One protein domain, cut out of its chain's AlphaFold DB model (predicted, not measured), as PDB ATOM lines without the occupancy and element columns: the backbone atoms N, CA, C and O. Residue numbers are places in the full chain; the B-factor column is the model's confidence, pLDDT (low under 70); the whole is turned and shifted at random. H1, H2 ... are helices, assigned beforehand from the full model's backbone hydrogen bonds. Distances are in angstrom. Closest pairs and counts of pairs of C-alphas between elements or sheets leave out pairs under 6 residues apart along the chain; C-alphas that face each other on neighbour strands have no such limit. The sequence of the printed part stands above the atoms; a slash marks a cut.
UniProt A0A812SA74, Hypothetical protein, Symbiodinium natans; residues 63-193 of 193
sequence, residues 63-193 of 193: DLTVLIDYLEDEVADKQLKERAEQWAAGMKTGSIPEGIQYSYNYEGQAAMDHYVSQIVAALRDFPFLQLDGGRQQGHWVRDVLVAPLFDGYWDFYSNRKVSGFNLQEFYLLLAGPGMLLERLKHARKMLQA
ATOM      1  N   ASP A  63      -8.946 -15.337 -33.664       84.31
ATOM      2  CA  ASP A  63      -9.599 -14.872 -32.437       84.31
ATOM      3  C   ASP A  63     -10.671 -13.812 -32.762       84.31
ATOM      4  O   ASP A  63     -10.450 -12.899 -33.564       84.31
ATOM      5  N   LEU A  64     -11.824 -13.895 -32.087       87.62
ATOM      6  CA  LEU A  64     -12.861 -12.856 -32.112       87.62
ATOM      7  C   LEU A  64     -12.347 -11.488 -31.658       87.62
ATOM      8  O   LEU A  64     -12.946 -10.480 -32.033       87.62
ATOM      9  N   THR A  65     -11.259 -11.434 -30.885       88.38
ATOM     10  CA  THR A  65     -10.591 -10.184 -30.494       88.38
ATOM     11  C   THR A  65     -10.342  -9.269 -31.688       88.38
ATOM     12  O   THR A  65     -10.650  -8.093 -31.604       88.38
ATOM     13  N   VAL A  66      -9.907  -9.810 -32.831       85.94
ATOM     14  CA  VAL A  66      -9.614  -9.001 -34.028       85.94
ATOM     15  C   VAL A  66     -10.852  -8.244 -34.519       85.94
ATOM     16  O   VAL A  66     -10.762  -7.078 -34.895       85.94
ATOM     17  N   LEU A  67     -12.019  -8.895 -34.503       87.31
ATOM     18  CA  LEU A  67     -13.271  -8.265 -34.915       87.31
ATOM     19  C   LEU A  67     -13.781  -7.271 -33.869       87.31
ATOM     20  O   LEU A  67     -14.324  -6.231 -34.230       87.31
ATOM     21  N   ILE A  68     -13.632  -7.605 -32.586       91.44
ATOM     22  CA  ILE A  68     -14.030  -6.731 -31.479       91.44
ATOM     23  C   ILE A  68     -13.205  -5.446 -31.522       91.44
ATOM     24  O   ILE A  68     -13.800  -4.376 -31.578       91.44
ATOM     25  N   ASP A  69     -11.879  -5.560 -31.575       88.75
ATOM     26  CA  ASP A  69     -10.955  -4.426 -31.605       88.75
ATOM     27  C   ASP A  69     -11.243  -3.531 -32.819       88.75
ATOM     28  O   ASP A  69     -11.392  -2.324 -32.667       88.75
ATOM     29  N   TYR A  70     -11.455  -4.121 -34.004       87.94
ATOM     30  CA  TYR A  70     -11.857  -3.372 -35.199       87.94
ATOM     31  C   TYR A  70     -13.133  -2.540 -34.982       87.94
ATOM     32  O   TYR A  70     -13.182  -1.366 -35.344       87.94
ATOM     33  N   LEU A  71     -14.178  -3.133 -34.399       88.50
ATOM     34  CA  LEU A  71     -15.443  -2.433 -34.158       88.50
ATOM     35  C   LEU A  71     -15.320  -1.373 -33.055       88.50
ATOM     36  O   LEU A  71     -15.982  -0.339 -33.129       88.50
ATOM     37  N   GLU A  72     -14.508  -1.622 -32.026       89.25
ATOM     38  CA  GLU A  72     -14.230  -0.645 -30.971       89.25
ATOM     39  C   GLU A  72     -13.454   0.556 -31.511       89.25
ATOM     40  O   GLU A  72     -13.848   1.695 -31.240       89.25
ATOM     41  N   ASP A  73     -12.432   0.308 -32.331       87.25
ATOM     42  CA  ASP A  73     -11.672   1.340 -33.031       87.25
ATOM     43  C   ASP A  73     -12.587   2.145 -33.960       87.25
ATOM     44  O   ASP A  73     -12.571   3.371 -33.917       87.25
ATOM     45  N   GLU A  74     -13.470   1.501 -34.729       86.62
ATOM     46  CA  GLU A  74     -14.450   2.200 -35.575       86.62
ATOM     47  C   GLU A  74     -15.391   3.107 -34.763       86.62
ATOM     48  O   GLU A  74     -15.635   4.258 -35.137       86.62
ATOM     49  N   VAL A  75     -15.903   2.630 -33.623       85.25
ATOM     50  CA  VAL A  75     -16.765   3.434 -32.740       85.25
ATOM     51  C   VAL A  75     -16.004   4.628 -32.155       85.25
ATOM     52  O   VAL A  75     -16.565   5.730 -32.088       85.25
ATOM     53  N   ALA A  76     -14.752   4.419 -31.740       80.31
ATOM     54  CA  ALA A  76     -13.908   5.430 -31.114       80.31
ATOM     55  C   ALA A  76     -13.386   6.465 -32.124       80.31
ATOM     56  O   ALA A  76     -13.644   7.659 -31.963       80.31
ATOM     57  N   ASP A  77     -12.725   6.023 -33.195       80.44
ATOM     58  CA  ASP A  77     -12.088   6.876 -34.205       80.44
ATOM     59  C   ASP A  77     -13.102   7.751 -34.940       80.44
ATOM     60  O   ASP A  77     -12.810   8.893 -35.305       80.44
ATOM     61  N   LYS A  78     -14.316   7.236 -35.169       79.50
ATOM     62  CA  LYS A  78     -15.388   7.994 -35.829       79.50
ATOM     63  C   LYS A  78     -16.247   8.792 -34.858       79.50
ATOM     64  O   LYS A  78     -17.192   9.437 -35.324       79.50
ATOM     65  N   GLN A  79     -15.947   8.738 -33.556       85.62
ATOM     66  CA  GLN A  79     -16.703   9.390 -32.485       85.62
ATOM     67  C   GLN A  79     -18.210   9.112 -32.605       85.62
ATOM     68  O   GLN A  79     -19.044  10.014 -32.476       85.62
ATOM     69  N   LEU A  80     -18.583   7.859 -32.909       86.25
ATOM     70  CA  LEU A  80     -19.966   7.523 -33.273       86.25
ATOM     71  C   LEU A  80     -20.953   7.873 -32.165       86.25
ATOM     72  O   LEU A  80     -22.053   8.332 -32.459       86.25
ATOM     73  N   LYS A  81     -20.543   7.711 -30.903       89.62
ATOM     74  CA  LYS A  81     -21.353   8.082 -29.740       89.62
ATOM     75  C   LYS A  81     -21.703   9.569 -29.746       89.62
ATOM     76  O   LYS A  81     -22.876   9.921 -29.701       89.62
ATOM     77  N   GLU A  82     -20.695  10.431 -29.841       88.12
ATOM     78  CA  GLU A  82     -20.871  11.886 -29.800       88.12
ATOM     79  C   GLU A  82     -21.723  12.362 -30.980       88.12
ATOM     80  O   GLU A  82     -22.661  13.138 -30.808       88.12
ATOM     81  N   ARG A  83     -21.463  11.836 -32.183       85.38
ATOM     82  CA  ARG A  83     -22.241  12.185 -33.379       85.38
ATOM     83  C   ARG A  83     -23.679  11.670 -33.302       85.38
ATOM     84  O   ARG A  83     -24.591  12.372 -33.729       85.38
ATOM     85  N   ALA A  84     -23.909  10.480 -32.743       89.19
ATOM     86  CA  ALA A  84     -25.250   9.946 -32.510       89.19
ATOM     87  C   ALA A  84     -26.026  10.777 -31.476       89.19
ATOM     88  O   ALA A  84     -27.212  11.042 -31.670       89.19
ATOM     89  N   GLU A  85     -25.369  11.230 -30.407       89.88
ATOM     90  CA  GLU A  85     -25.961  12.122 -29.404       89.88
ATOM     91  C   GLU A  85     -26.309  13.491 -30.005       89.88
ATOM     92  O   GLU A  85     -27.415  13.993 -29.797       89.88
ATOM     93  N   GLN A  86     -25.414  14.067 -30.815       87.50
ATOM     94  CA  GLN A  86     -25.669  15.312 -31.545       87.50
ATOM     95  C   GLN A  86     -26.804  15.162 -32.563       87.50
ATOM     96  O   GLN A  86     -27.649  16.049 -32.671       87.50
ATOM     97  N   TRP A  87     -26.872  14.031 -33.269       87.88
ATOM     98  CA  TRP A  87     -27.976  13.708 -34.173       87.88
ATOM     99  C   TRP A  87     -29.308  13.627 -33.422       87.88
ATOM    100  O   TRP A  87     -30.285  14.266 -33.812       87.88
ATOM    101  N   ALA A  88     -29.343  12.897 -32.305       87.69
ATOM    102  CA  ALA A  88     -30.532  12.752 -31.472       87.69
ATOM    103  C   ALA A  88     -30.995  14.097 -30.887       87.69
ATOM    104  O   ALA A  88     -32.196  14.374 -30.824       87.69
ATOM    105  N   ALA A  89     -30.054  14.942 -30.461       87.25
ATOM    106  CA  ALA A  89     -30.338  16.291 -29.989       87.25
ATOM    107  C   ALA A  89     -30.874  17.180 -31.121       87.25
ATOM    108  O   ALA A  89     -31.902  17.831 -30.944       87.25
ATOM    109  N   GLY A  90     -30.236  17.143 -32.293       85.31
ATOM    110  CA  GLY A  90     -30.638  17.906 -33.473       85.31
ATOM    111  C   GLY A  90     -32.022  17.528 -33.998       85.31
ATOM    112  O   GLY A  90     -32.800  18.401 -34.369       85.31
ATOM    113  N   MET A  91     -32.388  16.245 -33.937       85.75
ATOM    114  CA  MET A  91     -33.739  15.778 -34.274       85.75
ATOM    115  C   MET A  91     -34.811  16.328 -33.321       85.75
ATOM    116  O   MET A  91     -35.929  16.594 -33.751       85.75
ATOM    117  N   LYS A  92     -34.487  16.533 -32.036       87.75
ATOM    118  CA  LYS A  92     -35.419  17.126 -31.057       87.75
ATOM    119  C   LYS A  92     -35.578  18.635 -31.235       87.75
ATOM    120  O   LYS A  92     -36.653  19.163 -30.975       87.75
ATOM    121  N   THR A  93     -34.513  19.327 -31.635       85.81
ATOM    122  CA  THR A  93     -34.497  20.789 -31.805       85.81
ATOM    123  C   THR A  93     -34.810  21.237 -33.234       85.81
ATOM    124  O   THR A  93     -34.972  22.432 -33.468       85.81
ATOM    125  N   GLY A  94     -34.903  20.303 -34.186       82.12
ATOM    126  CA  GLY A  94     -35.118  20.579 -35.609       82.12
ATOM    127  C   GLY A  94     -33.886  21.127 -36.337       82.12
ATOM    128  O   GLY A  94     -34.006  21.579 -37.471       82.12
ATOM    129  N   SER A  95     -32.712  21.099 -35.702       80.81
ATOM    130  CA  SER A  95     -31.453  21.597 -36.258       80.81
ATOM    131  C   SER A  95     -30.376  20.534 -36.102       80.81
ATOM    132  O   SER A  95     -29.741  20.419 -35.053       80.81
ATOM    133  N   ILE A  96     -30.202  19.718 -37.140       77.56
ATOM    134  CA  ILE A  96     -29.144  18.711 -37.204       77.56
ATOM    135  C   ILE A  96     -27.868  19.396 -37.703       77.56
ATOM    136  O   ILE A  96     -27.891  19.953 -38.802       77.56
ATOM    137  N   PRO A  97     -26.763  19.355 -36.939       72.81
ATOM    138  CA  PRO A  97     -25.505  19.940 -37.383       72.81
ATOM    139  C   PRO A  97     -25.031  19.381 -38.731       72.81
ATOM    140  O   PRO A  97     -25.023  18.168 -38.973       72.81
ATOM    141  N   GLU A  98     -24.629  20.295 -39.609       67.50
ATOM    142  CA  GLU A  98     -24.122  19.987 -40.941       67.50
ATOM    143  C   GLU A  98     -22.845  19.133 -40.842       67.50
ATOM    144  O   GLU A  98     -21.998  19.349 -39.974       67.50
ATOM    145  N   GLY A  99     -22.721  18.109 -41.690       66.88
ATOM    146  CA  GLY A  99     -21.572  17.193 -41.674       66.88
ATOM    147  C   GLY A  99     -21.632  16.055 -40.642       66.88
ATOM    148  O   GLY A  99     -20.742  15.203 -40.647       66.88
ATOM    149  N   ILE A 100     -22.683  15.949 -39.813       70.44
ATOM    150  CA  ILE A 100     -22.833  14.813 -38.876       70.44
ATOM    151  C   ILE A 100     -22.877  13.463 -39.589       70.44
ATOM    152  O   ILE A 100     -22.412  12.472 -39.032       70.44
ATOM    153  N   GLN A 101     -23.403  13.399 -40.811       68.44
ATOM    154  CA  GLN A 101     -23.411  12.197 -41.642       68.44
ATOM    155  C   GLN A 101     -22.599  12.460 -42.911       68.44
ATOM    156  O   GLN A 101     -23.134  12.894 -43.928       68.44
ATOM    157  N   TYR A 102     -21.292  12.220 -42.829       58.97
ATOM    158  CA  TYR A 102     -20.377  12.355 -43.957       58.97
ATOM    159  C   TYR A 102     -19.495  11.113 -44.082       58.97
ATOM    160  O   TYR A 102     -18.963  10.619 -43.082       58.97
ATOM    161  N   SER A 103     -19.367  10.598 -45.305       59.72
ATOM    162  CA  SER A 103     -18.551   9.430 -45.645       59.72
ATOM    163  C   SER A 103     -18.289   9.432 -47.152       59.72
ATOM    164  O   SER A 103     -19.236   9.445 -47.926       59.72
ATOM    165  N   TYR A 104     -17.022   9.435 -47.583       54.50
ATOM    166  CA  TYR A 104     -16.594   9.204 -48.979       54.50
ATOM    167  C   TYR A 104     -17.451   9.860 -50.091       54.50
ATOM    168  O   TYR A 104     -18.043   9.161 -50.903       54.50
ATOM    169  N   ASN A 105     -17.472  11.196 -50.186       65.12
ATOM    170  CA  ASN A 105     -18.267  11.981 -51.162       65.12
ATOM    171  C   ASN A 105     -19.794  11.861 -51.026       65.12
ATOM    172  O   ASN A 105     -20.517  12.454 -51.824       65.12
ATOM    173  N   TYR A 106     -20.285  11.108 -50.049       69.81
ATOM    174  CA  TYR A 106     -21.697  11.040 -49.728       69.81
ATOM    175  C   TYR A 106     -21.997  11.935 -48.529       69.81
ATOM    176  O   TYR A 106     -21.179  12.099 -47.616       69.81
ATOM    177  N   GLU A 107     -23.214  12.463 -48.526       75.31
ATOM    178  CA  GLU A 107     -23.766  13.297 -47.466       75.31
ATOM    179  C   GLU A 107     -25.092  12.706 -46.984       75.31
ATOM    180  O   GLU A 107     -25.793  12.001 -47.721       75.31
ATOM    181  N   GLY A 108     -25.431  12.978 -45.725       82.69
ATOM    182  CA  GLY A 108     -26.693  12.551 -45.132       82.69
ATOM    183  C   GLY A 108     -26.849  11.030 -45.119       82.69
ATOM    184  O   GLY A 108     -25.906  10.277 -44.864       82.69
ATOM    185  N   GLN A 109     -28.051  10.557 -45.443       86.19
ATOM    186  CA  GLN A 109     -28.378   9.136 -45.363       86.19
ATOM    187  C   GLN A 109     -27.532   8.264 -46.307       86.19
ATOM    188  O   GLN A 109     -27.219   7.129 -45.960       86.19
ATOM    189  N   ALA A 110     -27.098   8.784 -47.461       83.31
ATOM    190  CA  ALA A 110     -26.245   8.032 -48.383       83.31
ATOM    191  C   ALA A 110     -24.856   7.749 -47.783       83.31
ATOM    192  O   ALA A 110     -24.308   6.662 -47.968       83.31
ATOM    193  N   ALA A 111     -24.310   8.697 -47.012       85.12
ATOM    194  CA  ALA A 111     -23.068   8.502 -46.266       85.12
ATOM    195  C   ALA A 111     -23.209   7.414 -45.209       85.12
ATOM    196  O   ALA A 111     -22.312   6.587 -45.034       85.12
ATOM    197  N   MET A 112     -24.350   7.425 -44.522       87.75
ATOM    198  CA  MET A 112     -24.681   6.432 -43.516       87.75
ATOM    199  C   MET A 112     -24.809   5.046 -44.148       87.75
ATOM    200  O   MET A 112     -24.139   4.121 -43.709       87.75
ATOM    201  N   ASP A 113     -25.582   4.909 -45.226       88.50
ATOM    202  CA  ASP A 113     -25.768   3.636 -45.925       88.50
ATOM    203  C   ASP A 113     -24.436   3.067 -46.438       88.50
ATOM    204  O   ASP A 113     -24.159   1.880 -46.275       88.50
ATOM    205  N   HIS A 114     -23.576   3.914 -47.011       86.94
ATOM    206  CA  HIS A 114     -22.247   3.493 -47.450       86.94
ATOM    207  C   HIS A 114     -21.397   2.987 -46.277       86.94
ATOM    208  O   HIS A 114     -20.728   1.961 -46.390       86.94
ATOM    209  N   TYR A 115     -21.453   3.672 -45.133       87.50
ATOM    210  CA  TYR A 115     -20.740   3.247 -43.933       87.50
ATOM    211  C   TYR A 115     -21.275   1.919 -43.372       87.50
ATOM    212  O   TYR A 115     -20.491   1.009 -43.109       87.50
ATOM    213  N   VAL A 116     -22.600   1.750 -43.278       90.12
ATOM    214  CA  VAL A 116     -23.216   0.476 -42.861       90.12
ATOM    215  C   VAL A 116     -22.785  -0.658 -43.787       90.12
ATOM    216  O   VAL A 116     -22.393  -1.718 -43.309       90.12
ATOM    217  N   SER A 117     -22.789  -0.428 -45.102       89.38
ATOM    218  CA  SER A 117     -22.345  -1.411 -46.097       89.38
ATOM    219  C   SER A 117     -20.909  -1.887 -45.860       89.38
ATOM    220  O   SER A 117     -20.611  -3.061 -46.085       89.38
ATOM    221  N   GLN A 118     -20.008  -0.997 -45.433       87.81
ATOM    222  CA  GLN A 118     -18.620  -1.350 -45.121       87.81
ATOM    223  C   GLN A 118     -18.530  -2.210 -43.859       87.81
ATOM    224  O   GLN A 118     -17.873  -3.250 -43.880       87.81
ATOM    225  N   ILE A 119     -19.241  -1.827 -42.795       90.69
ATOM    226  CA  ILE A 119     -19.267  -2.590 -41.541       90.69
ATOM    227  C   ILE A 119     -19.892  -3.972 -41.751       90.69
ATOM    228  O   ILE A 119     -19.335  -4.974 -41.308       90.69
ATOM    229  N   VAL A 120     -21.010  -4.064 -42.477       90.00
ATOM    230  CA  VAL A 120     -21.648  -5.350 -42.803       90.00
ATOM    231  C   VAL A 120     -20.726  -6.219 -43.656       90.00
ATOM    232  O   VAL A 120     -20.621  -7.415 -43.394       90.00
ATOM    233  N   ALA A 121     -20.010  -5.646 -44.628       85.31
ATOM    234  CA  ALA A 121     -19.024  -6.392 -45.409       85.31
ATOM    235  C   ALA A 121     -17.890  -6.943 -44.530       85.31
ATOM    236  O   ALA A 121     -17.564  -8.122 -44.646       85.31
ATOM    237  N   ALA A 122     -17.335  -6.125 -43.629       83.19
ATOM    238  CA  ALA A 122     -16.292  -6.549 -42.697       83.19
ATOM    239  C   ALA A 122     -16.777  -7.674 -41.769       83.19
ATOM    240  O   ALA A 122     -16.090  -8.679 -41.598       83.19
ATOM    241  N   LEU A 123     -17.994  -7.544 -41.228       87.38
ATOM    242  CA  LEU A 123     -18.619  -8.569 -40.395       87.38
ATOM    243  C   LEU A 123     -18.858  -9.865 -41.169       87.38
ATOM    244  O   LEU A 123     -18.531 -10.929 -40.667       87.38
ATOM    245  N   ARG A 124     -19.425  -9.798 -42.376       88.94
ATOM    246  CA  ARG A 124     -19.756 -10.976 -43.192       88.94
ATOM    247  C   ARG A 124     -18.511 -11.735 -43.648       88.94
ATOM    248  O   ARG A 124     -18.522 -12.965 -43.660       88.94
ATOM    249  N   ASP A 125     -17.477 -11.002 -44.048       84.38
ATOM    250  CA  ASP A 125     -16.239 -11.564 -44.588       84.38
ATOM    251  C   ASP A 125     -15.284 -12.053 -43.481       84.38
ATOM    252  O   ASP A 125     -14.274 -12.692 -43.783       84.38
ATOM    253  N   PHE A 126     -15.599 -11.801 -42.204       85.62
ATOM    254  CA  PHE A 126     -14.834 -12.327 -41.077       85.62
ATOM    255  C   PHE A 126     -14.828 -13.872 -41.085       85.62
ATOM    256  O   PHE A 126     -15.880 -14.500 -41.270       85.62
ATOM    257  N   PRO A 127     -13.672 -14.533 -40.871       83.94
ATOM    258  CA  PRO A 127     -13.535 -15.981 -41.019       83.94
ATOM    259  C   PRO A 127     -14.094 -16.758 -39.812       83.94
ATOM    260  O   PRO A 127     -13.378 -17.497 -39.142       83.94
ATOM    261  N   PHE A 128     -15.402 -16.664 -39.550       83.62
ATOM    262  CA  PHE A 128     -16.051 -17.310 -38.397       83.62
ATOM    263  C   PHE A 128     -15.790 -18.820 -38.297       83.62
ATOM    264  O   PHE A 128     -15.745 -19.376 -37.205       83.62
ATOM    265  N   LEU A 129     -15.606 -19.507 -39.427       83.88
ATOM    266  CA  LEU A 129     -15.359 -20.953 -39.450       83.88
ATOM    267  C   LEU A 129     -13.975 -21.353 -38.912       83.88
ATOM    268  O   LEU A 129     -13.757 -22.541 -38.679       83.88
ATOM    269  N   GLN A 130     -13.069 -20.386 -38.740       83.12
ATOM    270  CA  GLN A 130     -11.711 -20.560 -38.219       83.12
ATOM    271  C   GLN A 130     -11.589 -20.159 -36.741       83.12
ATOM    272  O   GLN A 130     -10.479 -20.095 -36.225       83.12
ATOM    273  N   LEU A 131     -12.698 -19.863 -36.055       83.38
ATOM    274  CA  LEU A 131     -12.665 -19.594 -34.617       83.38
ATOM    275  C   LEU A 131     -12.187 -20.824 -33.833       83.38
ATOM    276  O   LEU A 131     -12.436 -21.952 -34.255       83.38
ATOM    277  N   ASP A 132     -11.583 -20.606 -32.662       78.81
ATOM    278  CA  ASP A 132     -11.045 -21.675 -31.797       78.81
ATOM    279  C   ASP A 132     -12.083 -22.750 -31.416       78.81
ATOM    280  O   ASP A 132     -11.743 -23.914 -31.222       78.81
ATOM    281  N   GLY A 133     -13.373 -22.398 -31.382       75.44
ATOM    282  CA  GLY A 133     -14.465 -23.357 -31.165       75.44
ATOM    283  C   GLY A 133     -14.793 -24.243 -32.376       75.44
ATOM    284  O   GLY A 133     -15.554 -25.196 -32.256       75.44
ATOM    285  N   GLY A 134     -14.239 -23.956 -33.553       81.00
ATOM    286  CA  GLY A 134     -14.536 -24.641 -34.805       81.00
ATOM    287  C   GLY A 134     -15.832 -24.170 -35.475       81.00
ATOM    288  O   GLY A 134     -16.439 -23.153 -35.129       81.00
ATOM    289  N   ARG A 135     -16.272 -24.924 -36.491       81.00
ATOM    290  CA  ARG A 135     -17.351 -24.500 -37.406       81.00
ATOM    291  C   ARG A 135     -18.690 -24.230 -36.717       81.00
ATOM    292  O   ARG A 135     -19.370 -23.290 -37.112       81.00
ATOM    293  N   GLN A 136     -19.090 -25.041 -35.734       84.69
ATOM    294  CA  GLN A 136     -20.394 -24.881 -35.070       84.69
ATOM    295  C   GLN A 136     -20.472 -23.556 -34.307       84.69
ATOM    296  O   GLN A 136     -21.446 -22.818 -34.432       84.69
ATOM    297  N   GLN A 137     -19.410 -23.224 -33.584       86.56
ATOM    298  CA  GLN A 137     -19.257 -21.992 -32.831       86.56
ATOM    299  C   GLN A 137     -19.174 -20.794 -33.778       86.56
ATOM    300  O   GLN A 137     -19.842 -19.792 -33.548       86.56
ATOM    301  N   GLY A 138     -18.451 -20.934 -34.893       87.75
ATOM    302  CA  GLY A 138     -18.449 -19.956 -35.979       87.75
ATOM    303  C   GLY A 138     -19.843 -19.634 -36.516       87.75
ATOM    304  O   GLY A 138     -20.231 -18.468 -36.592       87.75
ATOM    305  N   HIS A 139     -20.618 -20.669 -36.847       88.19
ATOM    306  CA  HIS A 139     -22.003 -20.514 -37.287       88.19
ATOM    307  C   HIS A 139     -22.877 -19.865 -36.223       88.19
ATOM    308  O   HIS A 139     -23.637 -18.958 -36.540       88.19
ATOM    309  N   TRP A 140     -22.751 -20.281 -34.965       92.94
ATOM    310  CA  TRP A 140     -23.503 -19.678 -33.872       92.94
ATOM    311  C   TRP A 140     -23.209 -18.178 -33.739       92.94
ATOM    312  O   TRP A 140     -24.143 -17.378 -33.706       92.94
ATOM    313  N   VAL A 141     -21.938 -17.761 -33.748       93.00
ATOM    314  CA  VAL A 141     -21.604 -16.330 -33.683       93.00
ATOM    315  C   VAL A 141     -22.205 -15.583 -34.874       93.00
ATOM    316  O   VAL A 141     -22.915 -14.597 -34.688       93.00
ATOM    317  N   ARG A 142     -21.978 -16.053 -36.102       92.38
ATOM    318  CA  ARG A 142     -22.445 -15.344 -37.298       92.38
ATOM    319  C   ARG A 142     -23.968 -15.312 -37.408       92.38
ATOM    320  O   ARG A 142     -24.547 -14.243 -37.560       92.38
ATOM    321  N   ASP A 143     -24.601 -16.478 -37.354       92.12
ATOM    322  CA  ASP A 143     -25.997 -16.674 -37.749       92.12
ATOM    323  C   ASP A 143     -26.973 -16.470 -36.575       92.12
ATOM    324  O   ASP A 143     -28.141 -16.170 -36.802       92.12
ATOM    325  N   VAL A 144     -26.510 -16.590 -35.321       93.31
ATOM    326  CA  VAL A 144     -27.357 -16.419 -34.123       93.31
ATOM    327  C   VAL A 144     -27.071 -15.107 -33.390       93.31
ATOM    328  O   VAL A 144     -27.994 -14.523 -32.824       93.31
ATOM    329  N   LEU A 145     -25.825 -14.610 -33.391       94.00
ATOM    330  CA  LEU A 145     -25.489 -13.369 -32.677       94.00
ATOM    331  C   LEU A 145     -25.421 -12.133 -33.569       94.00
ATOM    332  O   LEU A 145     -25.930 -11.093 -33.155       94.00
ATOM    333  N   VAL A 146     -24.769 -12.226 -34.733       94.44
ATOM    334  CA  VAL A 146     -24.462 -11.060 -35.578       94.44
ATOM    335  C   VAL A 146     -25.579 -10.776 -36.575       94.44
ATOM    336  O   VAL A 146     -26.177  -9.705 -36.515       94.44
ATOM    337  N   ALA A 147     -25.878 -11.715 -37.477       93.69
ATOM    338  CA  ALA A 147     -26.812 -11.501 -38.582       93.69
ATOM    339  C   ALA A 147     -28.206 -11.014 -38.127       93.69
ATOM    340  O   ALA A 147     -28.675 -10.025 -38.693       93.69
ATOM    341  N   PRO A 148     -28.825 -11.577 -37.064       95.56
ATOM    342  CA  PRO A 148     -30.159 -11.152 -36.634       95.56
ATOM    343  C   PRO A 148     -30.248  -9.699 -36.149       95.56
ATOM    344  O   PRO A 148     -31.338  -9.141 -36.089       95.56
ATOM    345  N   LEU A 149     -29.126  -9.055 -35.794       95.50
ATOM    346  CA  LEU A 149     -29.138  -7.641 -35.395       95.50
ATOM    347  C   LEU A 149     -29.472  -6.709 -36.564       95.50
ATOM    348  O   LEU A 149     -29.902  -5.582 -36.338       95.50
ATOM    349  N   PHE A 150     -29.279  -7.172 -37.799       94.62
ATOM    350  CA  PHE A 150     -29.509  -6.390 -39.010       94.62
ATOM    351  C   PHE A 150     -30.892  -6.630 -39.630       94.62
ATOM    352  O   PHE A 150     -31.272  -5.909 -40.556       94.62
ATOM    353  N   ASP A 151     -31.665  -7.594 -39.121       92.50
ATOM    354  CA  ASP A 151     -32.965  -7.961 -39.680       92.50
ATOM    355  C   ASP A 151     -33.925  -6.765 -39.740       92.50
ATOM    356  O   ASP A 151     -34.057  -5.980 -38.803       92.50
ATOM    357  N   GLY A 152     -34.597  -6.605 -40.882       91.38
ATOM    358  CA  GLY A 152     -35.486  -5.469 -41.157       91.38
ATOM    359  C   GLY A 152     -34.774  -4.186 -41.608       91.38
ATOM    360  O   GLY A 152     -35.409  -3.320 -42.215       91.38
ATOM    361  N   TYR A 153     -33.459  -4.084 -41.402       93.75
ATOM    362  CA  TYR A 153     -32.660  -2.910 -41.754       93.75
ATOM    363  C   TYR A 153     -31.706  -3.162 -42.921       93.75
ATOM    364  O   TYR A 153     -31.651  -2.363 -43.866       93.75
ATOM    365  N   TRP A 154     -31.000  -4.290 -42.887       95.81
ATOM    366  CA  TRP A 154     -29.970  -4.655 -43.849       95.81
ATOM    367  C   TRP A 154     -29.917  -6.173 -44.034       95.81
ATOM    368  O   TRP A 154     -29.804  -6.920 -43.068       95.81
ATOM    369  N   ASP A 155     -29.963  -6.650 -45.276       93.69
ATOM    370  CA  ASP A 155     -29.718  -8.061 -45.573       93.69
ATOM    371  C   ASP A 155     -28.224  -8.339 -45.389       93.69
ATOM    372  O   ASP A 155     -27.390  -7.949 -46.214       93.69
ATOM    373  N   PHE A 156     -27.898  -8.996 -44.275       93.25
ATOM    374  CA  PHE A 156     -26.532  -9.280 -43.853       93.25
ATOM    375  C   PHE A 156     -25.749 -10.113 -44.880       93.25
ATOM    376  O   PHE A 156     -24.590  -9.817 -45.176       93.25
ATOM    377  N   TYR A 157     -26.370 -11.141 -45.466       87.25
ATOM    378  CA  TYR A 157     -25.662 -12.088 -46.330       87.25
ATOM    379  C   TYR A 157     -25.411 -11.514 -47.722       87.25
ATOM    380  O   TYR A 157     -24.323 -11.686 -48.282       87.25
ATOM    381  N   SER A 158     -26.394 -10.805 -48.280       88.56
ATOM    382  CA  SER A 158     -26.239 -10.171 -49.591       88.56
ATOM    383  C   SER A 158     -25.636  -8.764 -49.526       88.56
ATOM    384  O   SER A 158     -25.304  -8.208 -50.571       88.56
ATOM    385  N   ASN A 159     -25.441  -8.222 -48.317       91.56
ATOM    386  CA  ASN A 159     -25.017  -6.847 -48.060       91.56
ATOM    387  C   ASN A 159     -25.884  -5.824 -48.815       91.56
ATOM    388  O   ASN A 159     -25.378  -4.949 -49.519       91.56
ATOM    389  N   ARG A 160     -27.208  -5.970 -48.718       91.00
ATOM    390  CA  ARG A 160     -28.169  -5.082 -49.385       91.00
ATOM    391  C   ARG A 160     -29.010  -4.331 -48.366       91.00
ATOM    392  O   ARG A 160     -29.574  -4.924 -47.451       91.00
ATOM    393  N   LYS A 161     -29.151  -3.024 -48.574       92.81
ATOM    394  CA  LYS A 161     -30.050  -2.176 -47.790       92.81
ATOM    395  C   LYS A 161     -31.504  -2.640 -47.946       92.81
ATOM    396  O   LYS A 161     -31.961  -2.840 -49.070       92.81
ATOM    397  N   VAL A 162     -32.226  -2.745 -46.827       93.56
ATOM    398  CA  VAL A 162     -33.684  -2.960 -46.803       93.56
ATOM    399  C   VAL A 162     -34.380  -1.648 -46.455       93.56
ATOM    400  O   VAL A 162     -35.010  -1.038 -47.313       93.56
ATOM    401  N   SER A 163     -34.193  -1.168 -45.224       91.94
ATOM    402  CA  SER A 163     -34.649   0.158 -44.781       91.94
ATOM    403  C   SER A 163     -33.476   1.100 -44.469       91.94
ATOM    404  O   SER A 163     -33.570   2.300 -44.734       91.94
ATOM    405  N   GLY A 164     -32.322   0.552 -44.066       89.62
ATOM    406  CA  GLY A 164     -31.139   1.299 -43.627       89.62
ATOM    407  C   GLY A 164     -31.256   1.795 -42.191       89.62
ATOM    408  O   GLY A 164     -32.304   1.688 -41.573       89.62
ATOM    409  N   PHE A 165     -30.165   2.344 -41.668       91.88
ATOM    410  CA  PHE A 165     -30.113   2.871 -40.306       91.88
ATOM    411  C   PHE A 165     -29.924   4.376 -40.331       91.88
ATOM    412  O   PHE A 165     -29.156   4.884 -41.150       91.88
ATOM    413  N   ASN A 166     -30.526   5.084 -39.382       90.12
ATOM    414  CA  ASN A 166     -29.991   6.385 -39.008       90.12
ATOM    415  C   ASN A 166     -28.761   6.222 -38.094       90.12
ATOM    416  O   ASN A 166     -28.468   5.142 -37.575       90.12
ATOM    417  N   LEU A 167     -28.029   7.317 -37.887       89.44
ATOM    418  CA  LEU A 167     -26.780   7.295 -37.127       89.44
ATOM    419  C   LEU A 167     -26.963   6.800 -35.683       89.44
ATOM    420  O   LEU A 167     -26.122   6.064 -35.171       89.44
ATOM    421  N   GLN A 168     -28.058   7.190 -35.030       91.06
ATOM    422  CA  GLN A 168     -28.329   6.794 -33.654       91.06
ATOM    423  C   GLN A 168     -28.680   5.308 -33.556       91.06
ATOM    424  O   GLN A 168     -28.148   4.615 -32.691       91.06
ATOM    425  N   GLU A 169     -29.542   4.813 -34.443       93.38
ATOM    426  CA  GLU A 169     -29.899   3.391 -34.514       93.38
ATOM    427  C   GLU A 169     -28.663   2.528 -34.755       93.38
ATOM    428  O   GLU A 169     -28.465   1.528 -34.067       93.38
ATOM    429  N   PHE A 170     -27.796   2.947 -35.678       93.88
ATOM    430  CA  PHE A 170     -26.581   2.206 -35.984       93.88
ATOM    431  C   PHE A 170     -25.590   2.199 -34.818       93.88
ATOM    432  O   PHE A 170     -25.051   1.150 -34.472       93.88
ATOM    433  N   TYR A 171     -25.386   3.346 -34.161       94.00
ATOM    434  CA  TYR A 171     -24.560   3.412 -32.955       94.00
ATOM    435  C   TYR A 171     -25.087   2.474 -31.860       94.00
ATOM    436  O   TYR A 171     -24.310   1.718 -31.275       94.00
ATOM    437  N   LEU A 172     -26.399   2.485 -31.604       93.69
ATOM    438  CA  LEU A 172     -27.012   1.601 -30.615       93.69
ATOM    439  C   LEU A 172     -26.864   0.127 -31.005       93.69
ATOM    440  O   LEU A 172     -26.573  -0.687 -30.138       93.69
ATOM    441  N   LEU A 173     -26.990  -0.228 -32.283       95.62
ATOM    442  CA  LEU A 173     -26.753  -1.597 -32.749       95.62
ATOM    443  C   LEU A 173     -25.305  -2.051 -32.516       95.62
ATOM    444  O   LEU A 173     -25.075  -3.193 -32.118       95.62
ATOM    445  N   LEU A 174     -24.319  -1.182 -32.747       93.25
ATOM    446  CA  LEU A 174     -22.912  -1.539 -32.560       93.25
ATOM    447  C   LEU A 174     -22.517  -1.598 -31.079       93.25
ATOM    448  O   LEU A 174     -21.968  -2.601 -30.621       93.25
ATOM    449  N   ALA A 175     -22.794  -0.525 -30.339       92.88
ATOM    450  CA  ALA A 175     -22.231  -0.262 -29.014       92.88
ATOM    451  C   ALA A 175     -23.286  -0.027 -27.920       92.88
ATOM    452  O   ALA A 175     -22.942   0.349 -26.800       92.88
ATOM    453  N   GLY A 176     -24.570  -0.212 -28.229       90.44
ATOM    454  CA  GLY A 176     -25.638  -0.129 -27.241       90.44
ATOM    455  C   GLY A 176     -25.640  -1.317 -26.268       90.44
ATOM    456  O   GLY A 176     -25.068  -2.373 -26.560       90.44
ATOM    457  N   PRO A 177     -26.319  -1.176 -25.116       89.56
ATOM    458  CA  PRO A 177     -26.409  -2.242 -24.122       89.56
ATOM    459  C   PRO A 177     -27.056  -3.506 -24.704       89.56
ATOM    460  O   PRO A 177     -28.128  -3.441 -25.305       89.56
ATOM    461  N   GLY A 178     -26.420  -4.660 -24.515       89.50
ATOM    462  CA  GLY A 178     -26.887  -5.959 -25.006       89.50
ATOM    463  C   GLY A 178     -26.793  -6.153 -26.524       89.50
ATOM    464  O   GLY A 178     -27.386  -7.104 -27.048       89.50
ATOM    465  N   MET A 179     -26.081  -5.273 -27.234       94.81
ATOM    466  CA  MET A 179     -25.976  -5.285 -28.697       94.81
ATOM    467  C   MET A 179     -24.634  -5.860 -29.175       94.81
ATOM    468  O   MET A 179     -24.018  -6.651 -28.456       94.81
ATOM    469  N   LEU A 180     -24.209  -5.559 -30.408       94.62
ATOM    470  CA  LEU A 180     -23.182  -6.325 -31.125       94.62
ATOM    471  C   LEU A 180     -21.877  -6.493 -30.334       94.62
ATOM    472  O   LEU A 180     -21.452  -7.624 -30.105       94.62
ATOM    473  N   LEU A 181     -21.260  -5.398 -29.883       95.44
ATOM    474  CA  LEU A 181     -19.982  -5.453 -29.165       95.44
ATOM    475  C   LEU A 181     -20.073  -6.255 -27.860       95.44
ATOM    476  O   LEU A 181     -19.204  -7.081 -27.580       95.44
ATOM    477  N   GLU A 182     -21.127  -6.063 -27.064       94.69
ATOM    478  CA  GLU A 182     -21.313  -6.828 -25.825       94.69
ATOM    479  C   GLU A 182     -21.556  -8.316 -26.102       94.69
ATOM    480  O   GLU A 182     -20.979  -9.171 -25.424       94.69
ATOM    481  N   ARG A 183     -22.344  -8.640 -27.136       95.38
ATOM    482  CA  ARG A 183     -22.593 -10.024 -27.568       95.38
ATOM    483  C   ARG A 183     -21.318 -10.708 -28.044       95.38
ATOM    484  O   ARG A 183     -21.071 -11.846 -27.654       95.38
ATOM    485  N   LEU A 184     -20.488 -10.022 -28.830       94.31
ATOM    486  CA  LEU A 184     -19.207 -10.552 -29.299       94.31
ATOM    487  C   LEU A 184     -18.223 -10.760 -28.141       94.31
ATOM    488  O   LEU A 184     -17.593 -11.814 -28.059       94.31
ATOM    489  N   LYS A 185     -18.141  -9.818 -27.194       94.81
ATOM    490  CA  LYS A 185     -17.328  -9.975 -25.975       94.81
ATOM    491  C   LYS A 185     -17.791 -11.156 -25.123       94.81
ATOM    492  O   LYS A 185     -16.959 -11.886 -24.585       94.81
ATOM    493  N   HIS A 186     -19.102 -11.358 -24.995       93.31
ATOM    494  CA  HIS A 186     -19.657 -12.515 -24.297       93.31
ATOM    495  C   HIS A 186     -19.337 -13.823 -25.031       93.31
ATOM    496  O   HIS A 186     -18.855 -14.769 -24.412       93.31
ATOM    497  N   ALA A 187     -19.534 -13.861 -26.353       92.56
ATOM    498  CA  ALA A 187     -19.193 -15.007 -27.188       92.56
ATOM    499  C   ALA A 187     -17.717 -15.384 -27.055       92.56
ATOM    500  O   ALA A 187     -17.409 -16.541 -26.794       92.56
ATOM    501  N   ARG A 188     -16.807 -14.406 -27.125       92.44
ATOM    502  CA  ARG A 188     -15.371 -14.625 -26.918       92.44
ATOM    503  C   ARG A 188     -15.086 -15.315 -25.584       92.44
ATOM    504  O   ARG A 188     -14.366 -16.305 -25.568       92.44
ATOM    505  N   LYS A 189     -15.679 -14.844 -24.480       90.56
ATOM    506  CA  LYS A 189     -15.512 -15.480 -23.160       90.56
ATOM    507  C   LYS A 189     -16.003 -16.928 -23.146       90.56
ATOM    508  O   LYS A 189     -15.366 -17.760 -22.517       90.56
ATOM    509  N   MET A 190     -17.104 -17.228 -23.836       88.38
ATOM    510  CA  MET A 190     -17.625 -18.595 -23.947       88.38
ATOM    511  C   MET A 190     -16.732 -19.512 -24.788       88.38
ATOM    512  O   MET A 190     -16.694 -20.703 -24.521       88.38
ATOM    513  N   LEU A 191     -16.044 -18.984 -25.803       84.69
ATOM    514  CA  LEU A 191     -15.134 -19.769 -26.648       84.69
ATOM    515  C   LEU A 191     -13.788 -20.062 -25.973       84.69
ATOM    516  O   LEU A 191     -13.093 -20.979 -26.391       84.69
ATOM    517  N   GLN A 192     -13.424 -19.273 -24.961       78.06
ATOM    518  CA  GLN A 192     -12.187 -19.419 -24.188       78.06
ATOM    519  C   GLN A 192     -12.361 -20.249 -22.901       78.06
ATOM    520  O   GLN A 192     -11.371 -20.486 -22.208       78.06
ATOM    521  N   ALA A 193     -13.596 -20.633 -22.560       63.50
ATOM    522  CA  ALA A 193     -13.950 -21.420 -21.375       63.50
ATOM    523  C   ALA A 193     -14.048 -22.914 -21.709       63.50
ATOM    524  O   ALA A 193     -13.607 -23.720 -20.859       63.50
TER     525      ALA A 193
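Overview. This is residues 63 to 193 of the 193 residues of the protein "Hypothetical protein" of Symbiodinium natans (UniProt A0A812SA74). An elongated all-helix body has short H5 in its middle, H2 reaching toward one end, and H6 with H4 packed on it toward the other. H1 packs alongside H6, and H3 runs lengthwise near H1, H4 and H5. The 131 printed residues hold six named helices, H1 to H6 in order, and no named strand; the whole is compact, radius of gyration of the C-alphas 15.4 A, spanning 49 by 27 by 23 A.

Along the chain. H1, residues 65 to 77, begins at C-alpha 65 (-10.591, -10.184, -30.494). H2 is 80 to 93, H3 109 to 125 (24.0 A), H4 135 to 150, H5 167 to 175. H6, 180 to 191, ends at C-alpha 191 (-15.134, -19.769, -26.648).

Arrangement. H1 touches H6, closest C-alphas Ile 68 and Leu 181, 6.5 A. H2 touches H5, closest C-alphas Ala 84 and Gln 168, 4.6 A. H4 touches H6 at a shallow tilt of 14 degrees, opposite ways, closest C-alphas Val 146 and Leu 180, 6.6 A. O i to N i+4 pairs are within hydrogen-bond range throughout H1, H2, H3, H5 and H6, and 8 of 12 in H4.

Size, cuts and confidence. The printed part has no cut. Links H2 to H3 and H4 to H5 are long. pLDDT is under 70 at residues 98 to 99, 101 to 106 and 193.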